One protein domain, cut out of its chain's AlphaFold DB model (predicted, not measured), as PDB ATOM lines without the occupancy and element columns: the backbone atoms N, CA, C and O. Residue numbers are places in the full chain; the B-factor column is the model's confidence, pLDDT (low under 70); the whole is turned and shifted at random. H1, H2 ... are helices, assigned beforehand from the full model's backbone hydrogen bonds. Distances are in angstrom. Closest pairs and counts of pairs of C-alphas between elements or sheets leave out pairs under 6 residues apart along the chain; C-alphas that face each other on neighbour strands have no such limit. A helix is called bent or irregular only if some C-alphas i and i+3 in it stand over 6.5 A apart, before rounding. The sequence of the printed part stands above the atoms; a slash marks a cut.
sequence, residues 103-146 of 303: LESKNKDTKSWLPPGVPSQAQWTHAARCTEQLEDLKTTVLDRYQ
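What this domain is: This is residues 103 to 146 of the 303 residues of an uncharacterized protein of Amphibalanus amphitrite (UniProt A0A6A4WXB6). One long helix, H2, is bent into two arms, and the far end of the shorter H1 packs on arm H2a near the bend; residues 136 to 146, mostly H2b, stick out. The printed part has 44 residues with two named helices, H1 then H2, and no named strand: all helix. It is elongated, 34 by 22 by 14 A, and only just loose, close to compact, with a radius of gyration of the C-alphas of 11.5 A.

Where its parts are: H2, residues 121 to 144, was assigned as one helix by its hydrogen bonds, but is bent: C-alphas 129 and 132 are 7.8 A apart. Find C-alpha 121 at (245.195, 186.391, 372.566); from there H2a runs 12.3 A to residue 129. H2b, residues 132 to 144, runs 18.4 A to C-alpha 144 at (265.393, 210.410, 363.671). H1, residues 103 to 112, spans 14.4 A.

How they stand to each other: H2a and H2b stand at a steep tilt of 66 degrees. Look at Thr 110 and Ala 128, whose C-alphas, 5.5 A apart, are the closest where H1 and H2a touch. These two run opposite ways at a steep tilt of 67 degrees, only just short of about perpendicular. H1 and H2b are near each other, with 7 pairs of C-alphas within 10 A. In H1, H2a and H2b every O i to N i+4 pair is within hydrogen-bond range.

The domain as a whole: The farthest C-alphas, of Gln 121 and Gln 146, are 35.0 A apart. The printed part has no cut, the link from H1 to H2 is short, and no printed residue is under 70 in pLDDT.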
ATOM      1  N   LEU A 103     252.851 196.929 387.468       75.38
ATOM      2  CA  LEU A 103     252.134 196.052 386.547       75.38
ATOM      3  C   LEU A 103     251.057 196.813 385.773       75.38
ATOM      4  O   LEU A 103     250.924 196.598 384.572       75.38
ATOM      5  N   GLU A 104     250.324 197.722 386.417       78.44
ATOM      6  CA  GLU A 104     249.347 198.587 385.755       78.44
ATOM      7  C   GLU A 104     250.020 199.492 384.715       78.44
ATOM      8  O   GLU A 104     249.520 199.587 383.593       78.44
ATOM      9  N   SER A 105     251.172 200.091 385.044       80.00
ATOM     10  CA  SER A 105     251.957 200.895 384.100       80.00
ATOM     11  C   SER A 105     252.419 200.057 382.912       80.00
ATOM     12  O   SER A 105     252.089 200.390 381.780       80.00
ATOM     13  N   LYS A 106     253.066 198.906 383.152       81.31
ATOM     14  CA  LYS A 106     253.493 198.006 382.067       81.31
ATOM     15  C   LYS A 106     252.316 197.540 381.207       81.31
ATOM     16  O   LYS A 106     252.431 197.461 379.992       81.31
ATOM     17  N   ASN A 107     251.167 197.249 381.815       84.38
ATOM     18  CA  ASN A 107     249.968 196.834 381.089       84.38
ATOM     19  C   ASN A 107     249.385 197.983 380.254       84.38
ATOM     20  O   ASN A 107     248.882 197.761 379.154       84.38
ATOM     21  N   LYS A 108     249.458 199.222 380.752       83.88
ATOM     22  CA  LYS A 108     249.082 200.413 379.988       83.88
ATOM     23  C   LYS A 108     249.983 200.583 378.761       83.88
ATOM     24  O   LYS A 108     249.449 200.794 377.676       83.88
ATOM     25  N   ASP A 109     251.290 200.409 378.922       84.31
ATOM     26  CA  ASP A 109     252.257 200.505 377.823       84.31
ATOM     27  C   ASP A 109     252.049 199.368 376.809       84.31
ATOM     28  O   ASP A 109     251.983 199.588 375.607       84.31
ATOM     29  N   THR A 110     251.813 198.133 377.259       87.44
ATOM     30  CA  THR A 110     251.454 197.033 376.347       87.44
ATOM     31  C   THR A 110     250.161 197.321 375.578       87.44
ATOM     32  O   THR A 110     250.060 196.985 374.398       87.44
ATOM     33  N   LYS A 111     249.168 197.957 376.214       85.25
ATOM     34  CA  LYS A 111     247.895 198.307 375.571       85.25
ATOM     35  C   LYS A 111     248.039 199.353 374.473       85.25
ATOM     36  O   LYS A 111     247.293 199.257 373.504       85.25
ATOM     37  N   SER A 112     248.966 200.309 374.583       85.19
ATOM     38  CA  SER A 112     249.177 201.300 373.514       85.19
ATOM     39  C   SER A 112     249.688 200.674 372.216       85.19
ATOM     40  O   SER A 112     249.518 201.256 371.151       85.19
ATOM     41  N   TRP A 113     250.253 199.465 372.280       86.50
ATOM     42  CA  TRP A 113     250.732 198.718 371.114       86.50
ATOM     43  C   TRP A 113     249.687 197.784 370.489       86.50
ATOM     44  O   TRP A 113     249.974 197.116 369.493       86.50
ATOM     45  N   LEU A 114     248.483 197.696 371.059       88.06
ATOM     46  CA  LEU A 114     247.427 196.843 370.525       88.06
ATOM     47  C   LEU A 114     246.672 197.543 369.390       88.06
ATOM     48  O   LEU A 114     246.463 198.755 369.434       88.06
ATOM     49  N   PRO A 115     246.219 196.788 368.375       84.12
ATOM     50  CA  PRO A 115     245.402 197.357 367.316       84.12
ATOM     51  C   PRO A 115     244.043 197.828 367.863       84.12
ATOM     52  O   PRO A 115     243.542 197.259 368.839       84.12
ATOM     53  N   PRO A 116     243.405 198.822 367.216       82.62
ATOM     54  CA  PRO A 116     242.055 199.240 367.572       82.62
ATOM     55  C   PRO A 116     241.057 198.084 367.402       82.62
ATOM     56  O   PRO A 116     241.120 197.326 366.433       82.62
ATOM     57  N   GLY A 117     240.112 197.969 368.338       83.31
ATOM     58  CA  GLY A 117     239.129 196.880 368.390       83.31
ATOM     59  C   GLY A 117     239.438 195.853 369.481       83.31
ATOM     60  O   GLY A 117     240.204 196.129 370.399       83.31
ATOM     61  N   VAL A 118     238.798 194.679 369.418       88.69
ATOM     62  CA  VAL A 118     239.001 193.594 370.394       88.69
ATOM     63  C   VAL A 118     240.249 192.793 370.002       88.69
ATOM     64  O   VAL A 118     240.202 192.070 369.004       88.69
ATOM     65  N   PRO A 119     241.363 192.880 370.753       88.00
ATOM     66  CA  PRO A 119     242.594 192.200 370.379       88.00
ATOM     67  C   PRO A 119     242.508 190.707 370.713       88.00
ATOM     68  O   PRO A 119     242.034 190.310 371.779       88.00
ATOM     69  N   SER A 120     243.010 189.867 369.813       92.38
ATOM     70  CA  SER A 120     243.146 188.423 370.022       92.38
ATOM     71  C   SER A 120     244.236 188.085 371.047       92.38
ATOM     72  O   SER A 120     245.173 188.853 371.272       92.38
ATOM     73  N   GLN A 121     244.179 186.880 371.621       92.25
ATOM     74  CA  GLN A 121     245.195 186.391 372.566       92.25
ATOM     75  C   GLN A 121     246.619 186.400 371.976       92.25
ATOM     76  O   GLN A 121     247.593 186.677 372.682       92.25
ATOM     77  N   ALA A 122     246.749 186.116 370.678       92.25
ATOM     78  CA  ALA A 122     248.031 186.155 369.979       92.25
ATOM     79  C   ALA A 122     248.593 187.583 369.915       92.25
ATOM     80  O   ALA A 122     249.776 187.785 370.181       92.25
ATOM     81  N   GLN A 123     247.739 188.575 369.643       89.31
ATOM     82  CA  GLN A 123     248.122 189.991 369.628       89.31
ATOM     83  C   GLN A 123     248.534 190.477 371.019       89.31
ATOM     84  O   GLN A 123     249.577 191.111 371.146       89.31
ATOM     85  N   TRP A 124     247.795 190.099 372.065       90.81
ATOM     86  CA  TRP A 124     248.192 190.356 373.455       90.81
ATOM     87  C   TRP A 124     249.565 189.778 373.788       90.81
ATOM     88  O   TRP A 124     250.417 190.466 374.344       90.81
ATOM     89  N   THR A 125     249.795 188.520 373.412       90.88
ATOM     90  CA  THR A 125     251.065 187.832 373.678       90.88
ATOM     91  C   THR A 125     252.223 188.495 372.936       90.88
ATOM     92  O   THR A 125     253.308 188.644 373.494       90.88
ATOM     93  N   HIS A 126     251.999 188.899 371.685       89.06
ATOM     94  CA  HIS A 126     253.008 189.569 370.876       89.06
ATOM     95  C   HIS A 126     253.336 190.962 371.427       89.06
ATOM     96  O   HIS A 126     254.505 191.263 371.655       89.06
ATOM     97  N   ALA A 127     252.320 191.782 371.710       88.00
ATOM     98  CA  ALA A 127     252.509 193.109 372.287       88.00
ATOM     99  C   ALA A 127     253.257 193.029 373.624       88.00
ATOM    100  O   ALA A 127     254.264 193.708 373.794       88.00
ATOM    101  N   ALA A 128     252.847 192.136 374.532       87.44
ATOM    102  CA  ALA A 128     253.477 191.990 375.846       87.44
ATOM    103  C   ALA A 128     254.957 191.573 375.772       87.44
ATOM    104  O   ALA A 128     255.759 192.012 376.591       87.44
ATOM    105  N   ARG A 129     255.337 190.736 374.796       89.19
ATOM    106  CA  ARG A 129     256.731 190.287 374.615       89.19
ATOM    107  C   ARG A 129     257.619 191.338 373.962       89.19
ATOM    108  O   ARG A 129     258.802 191.392 374.270       89.19
ATOM    109  N   CYS A 130     257.051 192.141 373.069       89.00
ATOM    110  CA  CYS A 130     257.807 193.093 372.261       89.00
ATOM    111  C   CYS A 130     257.709 194.537 372.777       89.00
ATOM    112  O   CYS A 130     258.318 195.410 372.172       89.00
ATOM    113  N   THR A 131     256.965 194.811 373.862       87.62
ATOM    114  CA  THR A 131     256.698 196.184 374.354       87.62
ATOM    115  C   THR A 131     257.991 196.993 374.525       87.62
ATOM    116  O   THR A 131     258.077 198.103 374.017       87.62
ATOM    117  N   GLU A 132     259.019 196.427 375.165       86.06
ATOM    118  CA  GLU A 132     260.292 197.128 375.412       86.06
ATOM    119  C   GLU A 132     261.024 197.460 374.096       86.06
ATOM    120  O   GLU A 132     261.456 198.587 373.883       86.06
ATOM    121  N   GLN A 133     261.053 196.517 373.151       88.56
ATOM    122  CA  GLN A 133     261.668 196.707 371.830       88.56
ATOM    123  C   GLN A 133     260.903 197.721 370.966       88.56
ATOM    124  O   GLN A 133     261.500 198.426 370.154       88.56
ATOM    125  N   LEU A 134     259.577 197.778 371.115       84.94
ATOM    126  CA  LEU A 134     258.723 198.732 370.413       84.94
ATOM    127  C   LEU A 134     258.903 200.155 370.959       84.94
ATOM    128  O   LEU A 134     258.942 201.089 370.162       84.94
ATOM    129  N   GLU A 135     259.084 200.326 372.272       85.44
ATOM    130  CA  GLU A 135     259.435 201.626 372.869       85.44
ATOM    131  C   GLU A 135     260.830 202.108 372.440       85.44
ATOM    132  O   GLU A 135     260.995 203.278 372.083       85.44
ATOM    133  N   ASP A 136     261.820 201.215 372.373       87.88
ATOM    134  CA  ASP A 136     263.151 201.554 371.850       87.88
ATOM    135  C   ASP A 136     263.083 201.987 370.377       87.88
ATOM    136  O   ASP A 136     263.687 202.986 369.967       87.88
ATOM    137  N   LEU A 137     262.300 201.263 369.567       86.38
ATOM    138  CA  LEU A 137     262.069 201.602 368.165       86.38
ATOM    139  C   LEU A 137     261.348 202.947 368.030       86.38
ATOM    140  O   LEU A 137     261.747 203.763 367.201       86.38
ATOM    141  N   LYS A 138     260.317 203.194 368.844       84.50
ATOM    142  CA  LYS A 138     259.576 204.461 368.878       84.50
ATOM    143  C   LYS A 138     260.504 205.622 369.188       84.50
ATOM    144  O   LYS A 138     260.530 206.576 368.418       84.50
ATOM    145  N   THR A 139     261.300 205.510 370.247       84.44
ATOM    146  CA  THR A 139     262.292 206.525 370.627       84.44
ATOM    147  C   THR A 139     263.265 206.780 369.476       84.44
ATOM    148  O   THR A 139     263.417 207.915 369.036       84.44
ATOM    149  N   THR A 140     263.816 205.718 368.879       87.88
ATOM    150  CA  THR A 140     264.748 205.812 367.739       87.88
ATOM    151  C   THR A 140     264.126 206.501 366.519       87.88
ATOM    152  O   THR A 140     264.783 207.280 365.823       87.88
ATOM    153  N   VAL A 141     262.862 206.198 366.217       85.69
ATOM    154  CA  VAL A 141     262.119 206.807 365.110       85.69
ATOM    155  C   VAL A 141     261.858 208.284 365.399       85.69
ATOM    156  O   VAL A 141     262.154 209.121 364.550       85.69
ATOM    157  N   LEU A 142     261.360 208.620 366.589       84.06
ATOM    158  CA  LEU A 142     261.085 210.003 366.987       84.06
ATOM    159  C   LEU A 142     262.355 210.862 366.976       84.06
ATOM    160  O   LEU A 142     262.334 211.962 366.421       84.06
ATOM    161  N   ASP A 143     263.468 210.322 367.474       86.94
ATOM    162  CA  ASP A 143     264.782 210.969 367.435       86.94
ATOM    163  C   ASP A 143     265.237 211.232 365.997       86.94
ATOM    164  O   ASP A 143     265.689 212.332 365.669       86.94
ATOM    165  N   ARG A 144     265.063 210.253 365.097       88.44
ATOM    166  CA  ARG A 144     265.393 210.410 363.671       88.44
ATOM    167  C   ARG A 144     264.594 211.534 363.012       88.44
ATOM    168  O   ARG A 144     265.135 212.230 362.155       88.44
ATOM    169  N   TYR A 145     263.331 211.703 363.394       86.56
ATOM    170  CA  TYR A 145     262.461 212.758 362.870       86.56
ATOM    171  C   TYR A 145     262.542 214.071 363.665       86.56
ATOM    172  O   TYR A 145     261.818 215.009 363.337       86.56
ATOM    173  N   GLN A 146     263.423 214.163 364.670       84.81
ATOM    174  CA  GLN A 146     263.583 215.330 365.551       84.81
ATOM    175  C   GLN A 146     262.263 215.788 366.197       84.81
ATOM    176  O   GLN A 146     262.059 216.975 366.459       84.81
TER     177      GLN A 146